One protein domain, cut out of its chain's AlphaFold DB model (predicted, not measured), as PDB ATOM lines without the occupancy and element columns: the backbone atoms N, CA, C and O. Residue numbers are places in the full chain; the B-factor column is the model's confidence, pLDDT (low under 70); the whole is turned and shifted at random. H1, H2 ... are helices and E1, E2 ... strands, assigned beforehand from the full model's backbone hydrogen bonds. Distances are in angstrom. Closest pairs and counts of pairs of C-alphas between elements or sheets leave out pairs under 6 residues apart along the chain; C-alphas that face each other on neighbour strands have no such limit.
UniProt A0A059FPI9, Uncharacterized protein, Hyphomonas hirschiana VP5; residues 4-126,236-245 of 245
ATOM      1  N   ALA A   4      55.630 149.536  35.779       88.25
ATOM      2  CA  ALA A   4      56.077 150.224  36.988       88.25
ATOM      3  C   ALA A   4      55.181 151.426  37.344       88.25
ATOM      4  O   ALA A   4      54.878 151.639  38.516       88.25
ATOM      5  N   GLN A   5      54.724 152.189  36.345       87.50
ATOM      6  CA  GLN A   5      53.783 153.295  36.557       87.50
ATOM      7  C   GLN A   5      52.413 152.792  37.026       87.50
ATOM      8  O   GLN A   5      51.808 153.412  37.897       87.50
ATOM      9  N   ILE A   6      51.942 151.661  36.493       90.56
ATOM     10  CA  ILE A   6      50.674 151.045  36.909       90.56
ATOM     11  C   ILE A   6      50.740 150.597  38.374       90.56
ATOM     12  O   ILE A   6      49.823 150.887  39.141       90.56
ATOM     13  N   GLU A   7      51.827 149.943  38.793       90.94
ATOM     14  CA  GLU A   7      52.022 149.557  40.198       90.94
ATOM     15  C   GLU A   7      52.116 150.774  41.127       90.94
ATOM     16  O   GLU A   7      51.526 150.777  42.207       90.94
ATOM     17  N   HIS A   8      52.790 151.845  40.695       89.19
ATOM     18  CA  HIS A   8      52.841 153.088  41.462       89.19
ATOM     19  C   HIS A   8      51.455 153.729  41.626       89.19
ATOM     20  O   HIS A   8      51.076 154.107  42.734       89.19
ATOM     21  N   LEU A   9      50.664 153.793  40.552       91.38
ATOM     22  CA  LEU A   9      49.287 154.283  40.602       91.38
ATOM     23  C   LEU A   9      48.417 153.418  41.526       91.38
ATOM     24  O   LEU A   9      47.688 153.950  42.362       91.38
ATOM     25  N   ARG A  10      48.524 152.087  41.430       93.69
ATOM     26  CA  ARG A  10      47.814 151.157  42.320       93.69
ATOM     27  C   ARG A  10      48.166 151.414  43.787       93.69
ATOM     28  O   ARG A  10      47.269 151.444  44.628       93.69
ATOM     29  N   PHE A  11      49.447 151.631  44.085       92.25
ATOM     30  CA  PHE A  11      49.897 151.994  45.426       92.25
ATOM     31  C   PHE A  11      49.269 153.315  45.894       92.25
ATOM     32  O   PHE A  11      48.655 153.332  46.960       92.25
ATOM     33  N   ASN A  12      49.329 154.378  45.087       91.44
ATOM     34  CA  ASN A  12      48.763 155.689  45.434       91.44
ATOM     35  C   ASN A  12      47.250 155.621  45.693       91.44
ATOM     36  O   ASN A  12      46.776 156.166  46.683       91.44
ATOM     37  N   LEU A  13      46.501 154.880  44.871       92.38
ATOM     38  CA  LEU A  13      45.062 154.664  45.075       92.38
ATOM     39  C   LEU A  13      44.750 153.911  46.378       92.38
ATOM     40  O   LEU A  13      43.689 154.099  46.968       92.38
ATOM     41  N   SER A  14      45.659 153.044  46.835       92.19
ATOM     42  CA  SER A  14      45.513 152.304  48.097       92.19
ATOM     43  C   SER A  14      45.950 153.098  49.335       92.19
ATOM     44  O   SER A  14      45.625 152.718  50.462       92.19
ATOM     45  N   GLN A  15      46.712 154.176  49.132       90.44
ATOM     46  CA  GLN A  15      47.282 155.033  50.170       90.44
ATOM     47  C   GLN A  15      47.215 156.505  49.715       90.44
ATOM     48  O   GLN A  15      48.264 157.108  49.459       90.44
ATOM     49  N   PRO A  16      46.009 157.100  49.592       88.81
ATOM     50  CA  PRO A  16      45.890 158.491  49.178       88.81
ATOM     51  C   PRO A  16      46.631 159.404  50.154       88.81
ATOM     52  O   PRO A  16      46.601 159.190  51.367       88.81
ATOM     53  N   ARG A  17      47.293 160.442  49.639       86.31
ATOM     54  CA  ARG A  17      48.176 161.288  50.458       86.31
ATOM     55  C   ARG A  17      47.414 162.055  51.543       86.31
ATOM     56  O   ARG A  17      47.950 162.271  52.625       86.31
ATOM     57  N   ASN A  18      46.180 162.454  51.239       83.31
ATOM     58  CA  ASN A  18      45.264 163.141  52.151       83.31
ATOM     59  C   ASN A  18      43.970 162.335  52.319       83.31
ATOM     60  O   ASN A  18      43.518 161.696  51.368       83.31
ATOM     61  N   SER A  19      43.329 162.420  53.486       80.44
ATOM     62  CA  SER A  19      42.008 161.811  53.704       80.44
ATOM     63  C   SER A  19      40.915 162.485  52.874       80.44
ATOM     64  O   SER A  19      40.063 161.802  52.318       80.44
ATOM     65  N   ASP A  20      40.986 163.810  52.726       85.94
ATOM     66  CA  ASP A  20      39.947 164.613  52.080       85.94
ATOM     67  C   ASP A  20      40.313 165.013  50.647       85.94
ATOM     68  O   ASP A  20      41.488 165.065  50.268       85.94
ATOM     69  N   TRP A  21      39.290 165.300  49.839       89.00
ATOM     70  CA  TRP A  21      39.459 165.875  48.504       89.00
ATOM     71  C   TRP A  21      40.083 167.279  48.591       89.00
ATOM     72  O   TRP A  21      39.726 168.048  49.483       89.00
ATOM     73  N   PRO A  22      40.967 167.660  47.648       83.25
ATOM     74  CA  PRO A  22      41.654 168.952  47.699       83.25
ATOM     75  C   PRO A  22      40.724 170.152  47.482       83.25
ATOM     76  O   PRO A  22      41.043 171.264  47.899       83.25
ATOM     77  N   ALA A  23      39.578 169.930  46.838       84.88
ATOM     78  CA  ALA A  23      38.536 170.925  46.656       84.88
ATOM     79  C   ALA A  23      37.153 170.250  46.507       84.88
ATOM     80  O   ALA A  23      37.066 169.050  46.194       84.88
ATOM     81  N   PRO A  24      36.060 171.009  46.724       85.31
ATOM     82  CA  PRO A  24      34.720 170.569  46.352       85.31
ATOM     83  C   PRO A  24      34.657 170.192  44.864       85.31
ATOM     84  O   PRO A  24      35.459 170.709  44.083       85.31
ATOM     85  N   PRO A  25      33.707 169.336  44.453       88.62
ATOM     86  CA  PRO A  25      33.545 168.981  43.048       88.62
ATOM     87  C   PRO A  25      33.378 170.195  42.145       88.62
ATOM     88  O   PRO A  25      32.768 171.195  42.545       88.62
ATOM     89  N   VAL A  26      33.897 170.082  40.918       85.12
ATOM     90  CA  VAL A  26      33.777 171.146  39.920       85.12
ATOM     91  C   VAL A  26      32.306 171.490  39.667       85.12
ATOM     92  O   VAL A  26      31.961 172.661  39.747       85.12
ATOM     93  N   VAL A  27      31.426 170.491  39.494       86.69
ATOM     94  CA  VAL A  27      29.967 170.677  39.375       86.69
ATOM     95  C   VAL A  27      29.244 170.081  40.597       86.69
ATOM     96  O   VAL A  27      29.469 168.905  40.909       86.69
ATOM     97  N   PRO A  28      28.329 170.816  41.263       81.81
ATOM     98  CA  PRO A  28      27.506 170.286  42.357       81.81
ATOM     99  C   PRO A  28      26.644 169.100  41.919       81.81
ATOM    100  O   PRO A  28      26.076 169.140  40.830       81.81
ATOM    101  N   GLY A  29      26.503 168.066  42.751       85.31
ATOM    102  CA  GLY A  29      25.628 166.925  42.462       85.31
ATOM    103  C   GLY A  29      26.037 165.639  43.176       85.31
ATOM    104  O   GLY A  29      26.881 165.644  44.074       85.31
ATOM    105  N   HIS A  30      25.439 164.523  42.759       91.25
ATOM    106  CA  HIS A  30      25.723 163.202  43.315       91.25
ATOM    107  C   HIS A  30      26.967 162.586  42.673       91.25
ATOM    108  O   HIS A  30      26.910 162.010  41.588       91.25
ATOM    109  N   TRP A  31      28.087 162.699  43.377       96.12
ATOM    110  CA  TRP A  31      29.343 162.061  43.004       96.12
ATOM    111  C   TRP A  31      29.505 160.713  43.696       96.12
ATOM    112  O   TRP A  31      29.123 160.540  44.853       96.12
ATOM    113  N   ARG A  32      30.118 159.768  42.986       96.94
ATOM    114  CA  ARG A  32      30.517 158.466  43.512       96.94
ATOM    115  C   ARG A  32      32.025 158.319  43.398       96.94
ATOM    116  O   ARG A  32      32.555 158.348  42.287       96.94
ATOM    117  N   ASP A  33      32.694 158.108  44.523       96.75
ATOM    118  CA  ASP A  33      34.114 157.766  44.527       96.75
ATOM    119  C   ASP A  33      34.329 156.393  43.872       96.75
ATOM    120  O   ASP A  33      33.573 155.441  44.095       96.75
ATOM    121  N   LEU A  34      35.359 156.297  43.036       96.81
ATOM    122  CA  LEU A  34      35.819 155.038  42.471       96.81
ATOM    123  C   LEU A  34      36.886 154.425  43.379       96.81
ATOM    124  O   LEU A  34      37.698 155.125  43.980       96.81
ATOM    125  N   SER A  35      36.939 153.096  43.417       94.19
ATOM    126  CA  SER A  35      37.938 152.354  44.193       94.19
ATOM    127  C   SER A  35      38.375 151.075  43.482       94.19
ATOM    128  O   SER A  35      37.659 150.567  42.614       94.19
ATOM    129  N   GLY A  36      39.515 150.517  43.895       94.00
ATOM    130  CA  GLY A  36      40.016 149.234  43.398       94.00
ATOM    131  C   GLY A  36      40.305 149.250  41.895       94.00
ATOM    132  O   GLY A  36      40.732 150.266  41.347       94.00
ATOM    133  N   ASP A  37      40.050 148.125  41.226       95.75
ATOM    134  CA  ASP A  37      40.349 147.978  39.797       95.75
ATOM    135  C   ASP A  37      39.507 148.905  38.912       95.75
ATOM    136  O   ASP A  37      39.968 149.305  37.847       95.75
ATOM    137  N   LEU A  38      38.311 149.311  39.354       96.19
ATOM    138  CA  LEU A  38      37.501 150.272  38.605       96.19
ATOM    139  C   LEU A  38      38.190 151.641  38.539       96.19
ATOM    140  O   LEU A  38      38.343 152.185  37.453       96.19
ATOM    141  N   ALA A  39      38.660 152.168  39.677       96.25
ATOM    142  CA  ALA A  39      39.414 153.425  39.696       96.25
ATOM    143  C   ALA A  39      40.691 153.327  38.858       96.25
ATOM    144  O   ALA A  39      40.967 154.207  38.047       96.25
ATOM    145  N   LEU A  40      41.445 152.237  39.037       95.50
ATOM    146  CA  LEU A  40      42.696 152.015  38.324       95.50
ATOM    147  C   LEU A  40      42.485 151.999  36.806       95.50
ATOM    148  O   LEU A  40      43.160 152.737  36.094       95.50
ATOM    149  N   ASN A  41      41.534 151.201  36.319       95.75
ATOM    150  CA  ASN A  41      41.274 151.064  34.887       95.75
ATOM    151  C   ASN A  41      40.742 152.367  34.277       95.75
ATOM    152  O   ASN A  41      41.150 152.724  33.177       95.75
ATOM    153  N   THR A  42      39.886 153.105  34.994       96.19
ATOM    154  CA  THR A  42      39.421 154.426  34.547       96.19
ATOM    155  C   THR A  42      40.580 155.411  34.405       96.19
ATOM    156  O   THR A  42      40.675 156.098  33.391       96.19
ATOM    157  N   ILE A  43      41.487 155.472  35.385       95.12
ATOM    158  CA  ILE A  43      42.632 156.392  35.332       95.12
ATOM    159  C   ILE A  43      43.611 155.992  34.225       95.12
ATOM    160  O   ILE A  43      44.108 156.875  33.532       95.12
ATOM    161  N   ILE A  44      43.871 154.693  34.033       93.88
ATOM    162  CA  ILE A  44      44.719 154.203  32.936       93.88
ATOM    163  C   ILE A  44      44.137 154.632  31.589       93.88
ATOM    164  O   ILE A  44      44.851 155.261  30.816       93.88
ATOM    165  N   ALA A  45      42.846 154.378  31.347       94.88
ATOM    166  CA  ALA A  45      42.195 154.745  30.092       94.88
ATOM    167  C   ALA A  45      42.281 156.256  29.814       94.88
ATOM    168  O   ALA A  45      42.587 156.664  28.699       94.88
ATOM    169  N   ILE A  46      42.076 157.092  30.839       94.81
ATOM    170  CA  ILE A  46      42.216 158.549  30.717       94.81
ATOM    171  C   ILE A  46      43.671 158.954  30.440       94.81
ATOM    172  O   ILE A  46      43.906 159.831  29.616       94.81
ATOM    173  N   CYS A  47      44.654 158.346  31.113       91.31
ATOM    174  CA  CYS A  47      46.067 158.667  30.889       91.31
ATOM    175  C   CYS A  47      46.524 158.278  29.481       91.31
ATOM    176  O   CYS A  47      47.224 159.057  28.850       91.31
ATOM    177  N   GLU A  48      46.121 157.103  28.994       91.38
ATOM    178  CA  GLU A  48      46.431 156.645  27.634       91.38
ATOM    179  C   GLU A  48      45.791 157.565  26.590       91.38
ATOM    180  O   GLU A  48      46.478 158.042  25.692       91.38
ATOM    181  N   TRP A  49      44.517 157.925  26.771       93.44
ATOM    182  CA  TRP A  49      43.846 158.882  25.891       93.44
ATOM    183  C   TRP A  49      44.519 160.266  25.892       93.44
ATOM    184  O   TRP A  49      44.694 160.874  24.839       93.44
ATOM    185  N   LEU A  50      44.938 160.773  27.055       90.44
ATOM    186  CA  LEU A  50      45.644 162.057  27.158       90.44
ATOM    187  C   LEU A  50      47.035 162.025  26.504       90.44
ATOM    188  O   LEU A  50      47.449 163.026  25.912       90.44
ATOM    189  N   GLU A  51      47.740 160.897  26.601       89.50
ATOM    190  CA  GLU A  51      49.016 160.664  25.919       89.50
ATOM    191  C   GLU A  51      48.827 160.695  24.396       89.50
ATOM    192  O   GLU A  51      49.524 161.447  23.714       89.50
ATOM    193  N   ASP A  52      47.850 159.949  23.883       88.38
ATOM    194  CA  ASP A  52      47.649 159.756  22.445       88.38
ATOM    195  C   ASP A  52      47.014 160.977  21.753       88.38
ATOM    196  O   ASP A  52      47.466 161.396  20.687       88.38
ATOM    197  N   GLU A  53      45.988 161.581  22.360       88.25
ATOM    198  CA  GLU A  53      45.140 162.593  21.706       88.25
ATOM    199  C   GLU A  53      45.476 164.037  22.097       88.25
ATOM    200  O   GLU A  53      44.959 164.990  21.500       88.25
ATOM    201  N   ARG A  54      46.283 164.238  23.146       83.50
ATOM    202  CA  ARG A  54      46.591 165.576  23.684       83.50
ATOM    203  C   ARG A  54      48.084 165.831  23.902       83.50
ATOM    204  O   ARG A  54      48.424 166.949  24.284       83.50
ATOM    205  N   ASP A  55      48.951 164.846  23.647       84.06
ATOM    206  CA  ASP A  55      50.401 164.909  23.905       84.06
ATOM    207  C   ASP A  55      50.721 165.265  25.376       84.06
ATOM    208  O   ASP A  55      51.700 165.941  25.700       84.06
ATOM    209  N   ILE A  56      49.853 164.832  26.302       83.00
ATOM    210  CA  ILE A  56      50.020 165.032  27.747       83.00
ATOM    211  C   ILE A  56      50.463 163.706  28.362       83.00
ATOM    212  O   ILE A  56      49.646 162.845  28.671       83.00
ATOM    213  N   SER A  57      51.771 163.552  28.565       77.19
ATOM    214  CA  SER A  57      52.370 162.313  29.071       77.19
ATOM    215  C   SER A  57      52.678 162.328  30.565       77.19
ATOM    216  O   SER A  57      52.746 163.378  31.199       77.19
ATOM    217  N   ASN A  58      52.864 161.129  31.135       69.19
ATOM    218  CA  ASN A  58      53.322 160.903  32.514       69.19
ATOM    219  C   ASN A  58      52.418 161.449  33.624       69.19
ATOM    220  O   ASN A  58      52.827 161.479  34.779       69.19
ATOM    221  N   LEU A  59      51.167 161.779  33.321       68.62
ATOM    222  CA  LEU A  59      50.163 162.298  34.255       68.62
ATOM    223  C   LEU A  59      50.109 161.590  35.610       68.62
ATOM    224  O   LEU A  59      50.169 162.228  36.662       68.62
ATOM    225  N   ALA A  60      50.023 160.260  35.596       60.09
ATOM    226  CA  ALA A  60      49.950 159.471  36.821       60.09
ATOM    227  C   ALA A  60      51.215 159.599  37.692       60.09
ATOM    228  O   ALA A  60      51.122 159.509  38.916       60.09
ATOM    229  N   ALA A  61      52.383 159.819  37.078       61.72
ATOM    230  CA  ALA A  61      53.666 159.959  37.765       61.72
ATOM    231  C   ALA A  61      53.948 161.420  38.154       61.72
ATOM    232  O   ALA A  61      54.257 161.701  39.310       61.72
ATOM    233  N   ASP A  62      53.772 162.352  37.220       74.06
ATOM    234  CA  ASP A  62      54.051 163.774  37.408       74.06
ATOM    235  C   ASP A  62      53.064 164.420  38.374       74.06
ATOM    236  O   ASP A  62      53.437 165.332  39.120       74.06
ATOM    237  N   TRP A  63      51.807 163.960  38.373       77.31
ATOM    238  CA  TRP A  63      50.754 164.509  39.223       77.31
ATOM    239  C   TRP A  63      50.269 163.551  40.300       77.31
ATOM    240  O   TRP A  63      49.282 163.860  40.958       77.31
ATOM    241  N   SER A  64      50.938 162.409  40.502       87.06
ATOM    242  CA  SER A  64      50.680 161.491  41.624       87.06
ATOM    243  C   SER A  64      49.178 161.311  41.908       87.06
ATOM    244  O   SER A  64      48.706 161.605  43.011       87.06
ATOM    245  N   ILE A  65      48.417 160.933  40.870       91.75
ATOM    246  CA  ILE A  65      46.962 160.749  40.965       91.75
ATOM    247  C   ILE A  65      46.680 159.670  42.012       91.75
ATOM    248  O   ILE A  65      47.287 158.598  41.982       91.75
ATOM    249  N   ASP A  66      45.781 159.968  42.947       92.56
ATOM    250  CA  ASP A  66      45.539 159.121  44.119       92.56
ATOM    251  C   ASP A  66      44.056 158.873  44.419       92.56
ATOM    252  O   ASP A  66      43.729 158.120  45.335       92.56
ATOM    253  N   ARG A  67      43.147 159.460  43.632       93.88
ATOM    254  CA  ARG A  67      41.698 159.260  43.760       93.88
ATOM    255  C   ARG A  67      40.962 159.625  42.478       93.88
ATOM    256  O   ARG A  67      41.418 160.457  41.695       93.88
ATOM    257  N   ALA A  68      39.782 159.044  42.308       96.12
ATOM    258  CA  ALA A  68      38.863 159.372  41.231       96.12
ATOM    259  C   ALA A  68      37.429 159.359  41.754       96.12
ATOM    260  O   ALA A  68      37.070 158.505  42.566       96.12
ATOM    261  N   ARG A  69      36.599 160.268  41.252       97.38
ATOM    262  CA  ARG A  69      35.148 160.237  41.434       97.38
ATOM    263  C   ARG A  69      34.452 160.454  40.112       97.38
ATOM    264  O   ARG A  69      35.005 161.060  39.199       97.38
ATOM    265  N   VAL A  70      33.233 159.948  40.021       98.06
ATOM    266  CA  VAL A  70      32.420 160.053  38.815       98.06
ATOM    267  C   VAL A  70      31.020 160.534  39.120       98.06
ATOM    268  O   VAL A  70      30.475 160.270  40.196       98.06
ATOM    269  N   ARG A  71      30.425 161.187  38.134       97.00
ATOM    270  CA  ARG A  71      29.030 161.605  38.122       97.00
ATOM    271  C   ARG A  71      28.465 161.418  36.714       97.00
ATOM    272  O   ARG A  71      29.152 161.713  35.747       97.00
ATOM    273  N   SER A  72      27.218 160.967  36.600       96.75
ATOM    274  CA  SER A  72      26.504 160.962  35.315       96.75
ATOM    275  C   SER A  72      26.072 162.380  34.944       96.75
ATOM    276  O   SER A  72      25.607 163.123  35.813       96.75
ATOM    277  N   LEU A  73      26.251 162.743  33.676       96.44
ATOM    278  CA  LEU A  73      25.734 163.972  33.090       96.44
ATOM    279  C   LEU A  73      24.480 163.619  32.293       96.44
ATOM    280  O   LEU A  73      24.574 163.072  31.205       96.44
ATOM    281  N   THR A  74      23.309 163.930  32.834       96.12
ATOM    282  CA  THR A  74      22.007 163.725  32.175       96.12
ATOM    283  C   THR A  74      21.745 164.717  31.043       96.12
ATOM    284  O   THR A  74      20.867 164.496  30.206       96.12
ATOM    285  N   CYS A  75      22.509 165.811  31.000       96.62
ATOM    286  CA  CYS A  75      22.518 166.758  29.893       96.62
ATOM    287  C   CYS A  75      23.186 166.229  28.614       96.62
ATOM    288  O   CYS A  75      23.086 166.891  27.585       96.62
ATOM    289  N   TYR A  76      23.791 165.042  28.649       97.00
ATOM    290  CA  TYR A  76      24.284 164.308  27.485       97.00
ATOM    291  C   TYR A  76      23.839 162.841  27.573       97.00
ATOM    292  O   TYR A  76      23.493 162.349  28.646       97.00
ATOM    293  N   GLU A  77      23.807 162.135  26.446       95.38
ATOM    294  CA  GLU A  77      23.465 160.709  26.430       95.38
ATOM    295  C   GLU A  77      24.643 159.869  26.949       95.38
ATOM    296  O   GLU A  77      25.788 160.138  26.596       95.38
ATOM    297  N   ASP A  78      24.370 158.913  27.846       95.12
ATOM    298  CA  ASP A  78      25.327 157.928  28.388       95.12
ATOM    299  C   ASP A  78      26.712 158.478  28.787       95.12
ATOM    300  O   ASP A  78      27.745 157.817  28.676       95.12
ATOM    301  N   THR A  79      26.727 159.701  29.314       97.31
ATOM    302  CA  THR A  79      27.957 160.448  29.576       97.31
ATOM    303  C   THR A  79      28.279 160.520  31.065       97.31
ATOM    304  O   THR A  79      27.410 160.713  31.924       97.31
ATOM    305  N   MET A  80      29.568 160.419  31.379       97.50
ATOM    306  CA  MET A  80      30.105 160.539  32.729       97.50
ATOM    307  C   MET A  80      31.107 161.688  32.808       97.50
ATOM    308  O   MET A  80      32.028 161.784  32.007       97.50
ATOM    309  N   LEU A  81      30.986 162.520  33.835       97.81
ATOM    310  CA  LEU A  81      32.057 163.398  34.276       97.81
ATOM    311  C   LEU A  81      32.941 162.635  35.264       97.81
ATOM    312  O   LEU A  81      32.467 162.168  36.304       97.81
ATOM    313  N   VAL A  82      34.223 162.524  34.940       97.81
ATOM    314  CA  VAL A  82      35.257 161.932  35.784       97.81
ATOM    315  C   VAL A  82      36.146 163.043  36.324       97.81
ATOM    316  O   VAL A  82      36.695 163.836  35.562       97.81
ATOM    317  N   GLU A  83      36.318 163.077  37.641       96.50
ATOM    318  CA  GLU A  83      37.239 163.992  38.305       96.50
ATOM    319  C   GLU A  83      38.335 163.199  39.015       96.50
ATOM    320  O   GLU A  83      38.062 162.327  39.845       96.50
ATOM    321  N   LEU A  84      39.586 163.495  38.671       94.75
ATOM    322  CA  LEU A  84      40.773 162.877  39.249       94.75
ATOM    323  C   LEU A  84      41.411 163.838  40.244       94.75
ATOM    324  O   LEU A  84      41.679 164.994  39.919       94.75
ATOM    325  N   GLY A  85      41.677 163.347  41.451       93.50
ATOM    326  CA  GLY A  85      42.438 164.070  42.460       93.50
ATOM    327  C   GLY A  85      43.889 163.606  42.473       93.50
ATOM    328  O   GLY A  85      44.178 162.412  42.378       93.50
ATOM    329  N   GLY A  86      44.804 164.558  42.595       91.62
ATOM    330  CA  GLY A  86      46.227 164.271  42.684       91.62
ATOM    331  C   GLY A  86      47.029 165.469  43.159       91.62
ATOM    332  O   GLY A  86      46.486 166.434  43.696       91.62
ATOM    333  N   HIS A  87      48.336 165.390  42.961       88.62
ATOM    334  CA  HIS A  87      49.321 166.371  43.377       88.62
ATOM    335  C   HIS A  87      50.268 166.702  42.226       88.62
ATOM    336  O   HIS A  87      51.206 165.953  41.965       88.62
ATOM    337  N   ALA A  88      50.080 167.856  41.589       81.06
ATOM    338  CA  ALA A  88      51.067 168.399  40.665       81.06
ATOM    339  C   ALA A  88      52.395 168.702  41.391       81.06
ATOM    340  O   ALA A  88      52.462 168.706  42.626       81.06
ATOM    341  N   GLY A  89      53.454 168.994  40.622       71.38
ATOM    342  CA  GLY A  89      54.815 169.248  41.118       71.38
ATOM    343  C   GLY A  89      54.908 170.097  42.399       71.38
ATOM    344  O   GLY A  89      54.011 170.868  42.734       71.38
ATOM    345  N   TYR A  90      55.994 169.943  43.162       70.62
ATOM    346  CA  TYR A  90      56.127 170.443  44.547       70.62
ATOM    347  C   TYR A  90      55.027 169.957  45.519       70.62
ATOM    348  O   TYR A  90      54.973 170.410  46.660       70.62
ATOM    349  N   GLY A  91      54.175 169.011  45.107       80.75
ATOM    350  CA  GLY A  91      53.149 168.400  45.950       80.75
ATOM    351  C   GLY A  91      51.868 169.218  46.091       80.75
ATOM    352  O   GLY A  91      51.163 169.040  47.082       80.75
ATOM    353  N   ARG A  92      51.567 170.115  45.143       85.81
ATOM    354  CA  ARG A  92      50.348 170.936  45.181       85.81
ATOM    355  C   ARG A  92      49.147 170.110  44.747       85.81
ATOM    356  O   ARG A  92      49.123 169.624  43.621       85.81
ATOM    357  N   ALA A  93      48.168 169.973  45.631       89.31
ATOM    358  CA  ALA A  93      46.981 169.186  45.350       89.31
ATOM    359  C   ALA A  93      46.057 169.882  44.334       89.31
ATOM    360  O   ALA A  93      45.955 171.111  44.323       89.31
ATOM    361  N   GLY A  94      45.382 169.100  43.496       90.81
ATOM    362  CA  GLY A  94      44.480 169.622  42.476       90.81
ATOM    363  C   GLY A  94      43.562 168.586  41.855       90.81
ATOM    364  O   GLY A  94      43.586 167.409  42.217       90.81
ATOM    365  N   LEU A  95      42.746 169.073  40.923       92.06
ATOM    366  CA  LEU A  95      41.697 168.320  40.245       92.06
ATOM    367  C   LEU A  95      41.889 168.358  38.728       92.06
ATOM    368  O   LEU A  95      42.140 169.419  38.161       92.06
ATOM    369  N   LEU A  96      41.733 167.212  38.075       92.81
ATOM    370  CA  LEU A  96      41.635 167.079  36.622       92.81
ATOM    371  C   LEU A  96      40.230 166.597  36.274       92.81
ATOM    372  O   LEU A  96      39.745 165.661  36.902       92.81
ATOM    373  N   ASN A  97      39.600 167.198  35.271       94.56
ATOM    374  CA  ASN A  97      38.236 166.866  34.882       94.56
ATOM    375  C   ASN A  97      38.182 166.380  33.433       94.56
ATOM    376  O   ASN A  97      38.747 167.007  32.538       94.56
ATOM    377  N   VAL A  98      37.502 165.261  33.204       96.31
ATOM    378  CA  VAL A  98      37.360 164.635  31.887       96.31
ATOM    379  C   VAL A  98      35.922 164.174  31.724       96.31
ATOM    380  O   VAL A  98      35.388 163.483  32.591       96.31
ATOM    381  N   ILE A  99      35.290 164.553  30.621       97.38
ATOM    382  CA  ILE A  99      34.016 163.968  30.209       97.38
ATOM    383  C   ILE A  99      34.330 162.705  29.413       97.38
ATOM    384  O   ILE A  99      35.175 162.738  28.527       97.38
ATOM    385  N   VAL A 100      33.669 161.602  29.745       97.50
ATOM    386  CA  VAL A 100      33.798 160.304  29.082       97.50
ATOM    387  C   VAL A 100      32.432 159.921  28.532       97.50
ATOM    388  O   VAL A 100      31.452 159.904  29.282       97.50
ATOM    389  N   HIS A 101      32.381 159.603  27.245       95.38
ATOM    390  CA  HIS A 101      31.205 159.082  26.552       95.38
ATOM    391  C   HIS A 101      31.605 157.842  25.735       95.38
ATOM    392  O   HIS A 101      32.744 157.377  25.799       95.38
ATOM    393  N   ASP A 102      30.652 157.250  25.031       90.75
ATOM    394  CA  ASP A 102      30.831 156.019  24.258       90.75
ATOM    395  C   ASP A 102      31.828 156.151  23.095       90.75
ATOM    396  O   ASP A 102      32.598 155.225  22.833       90.75
ATOM    397  N   GLU A 103      31.839 157.301  22.425       87.62
ATOM    398  CA  GLU A 103      32.690 157.575  21.263       87.62
ATOM    399  C   GLU A 103      34.042 158.219  21.611       87.62
ATOM    400  O   GLU A 103      34.920 158.297  20.749       87.62
ATOM    401  N   GLY A 104      34.259 158.659  22.857       93.56
ATOM    402  CA  GLY A 104      35.491 159.358  23.204       93.56
ATOM    403  C   GLY A 104      35.523 160.022  24.576       93.56
ATOM    404  O   GLY A 104      34.808 159.667  25.517       93.56
ATOM    405  N   MET A 105      36.437 160.982  24.700       96.25
ATOM    406  CA  MET A 105      36.612 161.783  25.903       96.25
ATOM    407  C   MET A 105      36.857 163.246  25.541       96.25
ATOM    408  O   MET A 105      37.490 163.558  24.533       96.25
ATOM    409  N   ALA A 106      36.427 164.151  26.417       95.00
ATOM    410  CA  ALA A 106      36.725 165.571  26.325       95.00
ATOM    411  C   ALA A 106      37.463 166.030  27.585       95.00
ATOM    412  O   ALA A 106      36.956 165.946  28.708       95.00
ATOM    413  N   LEU A 107      38.681 166.540  27.389       93.81
ATOM    414  CA  LEU A 107      39.463 167.130  28.462       93.81
ATOM    415  C   LEU A 107      38.884 168.492  28.783       93.81
ATOM    416  O   LEU A 107      38.920 169.422  27.972       93.81
ATOM    417  N   LEU A 108      38.467 168.630  30.024       91.38
ATOM    418  CA  LEU A 108      38.122 169.913  30.546       91.38
ATOM    419  C   LEU A 108      39.454 170.637  30.923       91.38
ATOM    420  O   LEU A 108      40.022 170.407  31.989       91.38
ATOM    421  N   ASN A 109      39.922 171.578  30.067       87.25
ATOM    422  CA  ASN A 109      41.073 172.510  30.242       87.25
ATOM    423  C   ASN A 109      40.856 174.019  30.652       87.25
ATOM    424  O   ASN A 109      41.825 174.732  30.883       87.25
ATOM    425  N   GLY A 110      39.638 174.546  30.702       89.50
ATOM    426  CA  GLY A 110      39.180 175.872  31.129       89.50
ATOM    427  C   GLY A 110      38.451 176.631  30.018       89.50
ATOM    428  O   GLY A 110      37.827 177.656  30.277       89.50
ATOM    429  N   SER A 111      38.540 176.147  28.778       91.12
ATOM    430  CA  SER A 111      38.001 176.810  27.592       91.12
ATOM    431  C   SER A 111      36.553 176.405  27.308       91.12
ATOM    432  O   SER A 111      36.190 175.234  27.445       91.12
ATOM    433  N   SER A 112      35.746 177.356  26.828       92.75
ATOM    434  CA  SER A 112      34.427 177.069  26.247       92.75
ATOM    435  C   SER A 112      34.526 176.306  24.925       92.75
ATOM    436  O   SER A 112      33.611 175.555  24.600       92.75
ATOM    437  N   ALA A 113      35.646 176.426  24.197       93.31
ATOM    438  CA  ALA A 113      35.865 175.708  22.941       93.31
ATOM    439  C   ALA A 113      35.726 174.190  23.118       93.31
ATOM    440  O   ALA A 113      35.056 173.558  22.313       93.31
ATOM    441  N   ALA A 114      36.237 173.632  24.222       92.62
ATOM    442  CA  ALA A 114      36.131 172.201  24.511       92.62
ATOM    443  C   ALA A 114      34.672 171.730  24.669       92.62
ATOM    444  O   ALA A 114      34.330 170.637  24.235       92.62
ATOM    445  N   ILE A 115      33.793 172.557  25.251       94.56
ATOM    446  CA  ILE A 115      32.358 172.236  25.354       94.56
ATOM    447  C   ILE A 115      31.662 172.412  24.003       94.56
ATOM    448  O   ILE A 115      30.780 171.636  23.664       94.56
ATOM    449  N   HIS A 116      32.047 173.412  23.208       94.88
ATOM    450  CA  HIS A 116      31.476 173.596  21.873       94.88
ATOM    451  C   HIS A 116      31.872 172.477  20.904       94.88
ATOM    452  O   HIS A 116      31.035 172.049  20.113       94.88
ATOM    453  N   GLU A 117      33.110 171.992  20.985       94.56
ATOM    454  CA  GLU A 117      33.586 170.805  20.268       94.56
ATOM    455  C   GLU A 117      32.803 169.567  20.717       94.56
ATOM    456  O   GLU A 117      32.201 168.903  19.876       94.56
ATOM    457  N   LEU A 118      32.676 169.345  22.033       95.25
ATOM    458  CA  LEU A 118      31.843 168.268  22.571       95.25
ATOM    459  C   LEU A 118      30.394 168.360  22.078       95.25
ATOM    460  O   LEU A 118      29.843 167.355  21.666       95.25
ATOM    461  N   ASN A 119      29.773 169.542  22.054       96.19
ATOM    462  CA  ASN A 119      28.397 169.704  21.564       96.19
ATOM    463  C   ASN A 119      28.244 169.413  20.067       96.19
ATOM    464  O   ASN A 119      27.139 169.107  19.616       96.19
ATOM    465  N   ALA A 120      29.312 169.596  19.287       94.62
ATOM    466  CA  ALA A 120      29.304 169.299  17.861       94.62
ATOM    467  C   ALA A 120      29.366 167.787  17.599       94.62
ATOM    468  O   ALA A 120      28.795 167.326  16.611       94.62
ATOM    469  N   GLU A 121      30.032 167.043  18.482       93.56
ATOM    470  CA  GLU A 121      30.148 165.582  18.443       93.56
ATOM    471  C   GLU A 121      28.934 164.906  19.100       93.56
ATOM    472  O   GLU A 121      28.305 164.028  18.516       93.56
ATOM    473  N   LEU A 122      28.546 165.387  20.280       94.81
ATOM    474  CA  LEU A 122      27.482 164.867  21.125       94.81
ATOM    475  C   LEU A 122      26.510 165.992  21.495       94.81
ATOM    476  O   LEU A 122      26.758 166.807  22.384       94.81
ATOM    477  N   ALA A 123      25.368 166.042  20.809       95.62
ATOM    478  CA  ALA A 123      24.386 167.100  21.022       95.62
ATOM    479  C   ALA A 123      23.816 167.069  22.461       95.62
ATOM    480  O   ALA A 123      23.344 166.019  22.908       95.62
ATOM    481  N   PRO A 124      23.785 168.206  23.184       97.19
ATOM    482  CA  PRO A 124      23.261 168.236  24.542       97.19
ATOM    483  C   PRO A 124      21.733 168.046  24.568       97.19
ATOM    484  O   PRO A 124      20.981 168.591  23.754       97.19
ATOM    485  N   LEU A 125      21.246 167.302  25.559       97.56
ATOM    486  CA  LEU A 125      19.840 166.946  25.754       97.56
ATOM    487  C   LEU A 125      19.076 168.044  26.510       97.56
ATOM    488  O   LEU A 125      18.670 167.880  27.657       97.56
ATOM    489  N   LEU A 126      18.839 169.174  25.846       96.81
ATOM    490  CA  LEU A 126      18.304 170.403  26.458       96.81
ATOM    491  C   LEU A 126      16.764 170.509  26.474       96.81
ATOM    492  O   LEU A 126      16.207 171.588  26.681       96.81
ATOM    493  N   LEU A 236      45.620 177.114  36.856       83.25
ATOM    494  CA  LEU A 236      45.883 175.931  36.048       83.25
ATOM    495  C   LEU A 236      47.380 175.613  36.060       83.25
ATOM    496  O   LEU A 236      48.218 176.495  35.862       83.25
ATOM    497  N   VAL A 237      47.714 174.348  36.294       82.94
ATOM    498  CA  VAL A 237      49.061 173.796  36.114       82.94
ATOM    499  C   VAL A 237      48.931 172.650  35.122       82.94
ATOM    500  O   VAL A 237      48.519 171.550  35.483       82.94
ATOM    501  N   GLY A 238      49.197 172.945  33.847       81.75
ATOM    502  CA  GLY A 238      48.666 172.118  32.766       81.75
ATOM    503  C   GLY A 238      47.129 172.116  32.832       81.75
ATOM    504  O   GLY A 238      46.545 173.160  33.115       81.75
ATOM    505  N   PRO A 239      46.455 170.979  32.618       82.25
ATOM    506  CA  PRO A 239      45.007 170.862  32.783       82.25
ATOM    507  C   PRO A 239      44.533 170.647  34.232       82.25
ATOM    508  O   PRO A 239      43.331 170.545  34.459       82.25
ATOM    509  N   MET A 240      45.431 170.576  35.224       87.00
ATOM    510  CA  MET A 240      45.023 170.445  36.625       87.00
ATOM    511  C   MET A 240      44.635 171.803  37.223       87.00
ATOM    512  O   MET A 240      45.406 172.764  37.168       87.00
ATOM    513  N   ILE A 241      43.469 171.858  37.866       88.31
ATOM    514  CA  ILE A 241      43.002 172.988  38.670       88.31
ATOM    515  C   ILE A 241      43.610 172.871  40.070       88.31
ATOM    516  O   ILE A 241      43.314 171.936  40.813       88.31
ATOM    517  N   ILE A 242      44.449 173.837  40.438       87.31
ATOM    518  CA  ILE A 242      45.058 173.969  41.763       87.31
ATOM    519  C   ILE A 242      44.349 175.095  42.511       87.31
ATOM    520  O   ILE A 242      44.423 176.250  42.086       87.31
ATOM    521  N   SER A 243      43.714 174.771  43.636       77.81
ATOM    522  CA  SER A 243      43.212 175.765  44.593       77.81
ATOM    523  C   SER A 243      44.321 176.132  45.579       77.81
ATOM    524  O   SER A 243      44.883 175.253  46.233       77.81
ATOM    525  N   ARG A 244      44.655 177.418  45.686       71.69
ATOM    526  CA  ARG A 244      45.548 177.938  46.726       71.69
ATOM    527  C   ARG A 244      44.699 178.395  47.909       71.69
ATOM    528  O   ARG A 244      43.711 179.105  47.724       71.69
ATOM    529  N   ILE A 245      45.077 177.918  49.091       59.78
ATOM    530  CA  ILE A 245      44.567 178.380  50.387       59.78
ATOM    531  C   ILE A 245      45.504 179.475  50.880       59.78
ATOM    532  O   ILE A 245      46.731 179.294  50.696       59.78
TER     533      ILE A 245
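Overview. This is residues 4 to 126 and 236 to 245 of the 245 residues of an uncharacterized protein of Hyphomonas hirschiana VP5 (UniProt A0A059FPI9). A strongly twisted sheet of five antiparallel strands, E1 to E5, has the long helix H2 packed across one face, making two layers, a sheet with a helix on one of its faces. H1 and H3 sit at one end of the sheet, H4 at its E5 edge, and the long link of residues 15 to 31 swings round the side away from H2, where E6 crosses by E4. The 133 printed residues have four named helices and six named strands, in the order H1 E1 H2 H3 E2 E3 E4 E5 H4 E6, a mixed class. The whole is compact and rounded, with a radius of gyration of the C-alphas of 14.3 A and spans of 40 by 31 by 27 A.

Along the chain. H1, residues 4 to 14, begins at C-alpha 4 (56.077, 150.224, 36.988) and measures 15.5 A. E1 is residues 32 to 34. H2, residues 36 to 54, begins at C-alpha 36 (40.016, 149.234, 43.398) and measures 26.4 A; H3 is residues 59 to 62. E2, residues 67 to 73, measures 19.8 A, E3, residues 79 to 88, 26.8 A, and E4, residues 92 to 100, 25.4 A. E5 is residues 105 to 108. H4, residues 112 to 121, measures 14.5 A. E6, residues 240 to 244, ends at C-alpha 244 (45.548, 177.938, 46.726).

Arrangement. The sheet runs E1 E2 E3 E4 E5, with E1 and E5 as edge strands. E2 to E5 form a meander, each strand the antiparallel neighbour of the one before. Within hydrogen-bond range are N 32 and O 70 of E1 and E2, 2.9 A, N 81 and O 71 of E3 and E2, 2.8 A, N 82 and O 98 of E3 and E4, 2.8 A, and N 106 and O 99 of E5 and E4, 2.8 A. H2 is on the sheet at a height of 9.1 A and runs across the strands, at 73 degrees to E1 on the local plane. It lies only just over E1, E2, E3 and E4, with 3 C-alphas on each. H1, H3 and H4 only graze the sheet. H1 touches H2, with residues 36 to 44 of H2 alone, at a steep tilt of 48 degrees, opposite ways; their closest C-alphas, of Arg 10 and Leu 40, are 6.5 A apart. H1 also touches H3, closest at the C-alphas of Leu 9 and Ala 60, 6.5 A. E6 pairs with no named strand, but its Ile 242 and Gly 94 of E4 have C-alphas 4.4 A apart, the closest of the two. In H1, H2 and H4 every O i to N i+4 pair is within hydrogen-bond range; H3 is too short for one.

Size, cuts and confidence. The C-alphas farthest apart, of Ala 4 and Leu 126, are 44.1 A apart. Residues 127 to 235 are not printed, and C-alphas 126 and 236 lie 29.7 A apart across this cut. Of the links printed whole, H1 to E1 is long and the others are tight. The mean pLDDT of the printed part is 89.8; residues 58 to 61 and residue 245 are under 70.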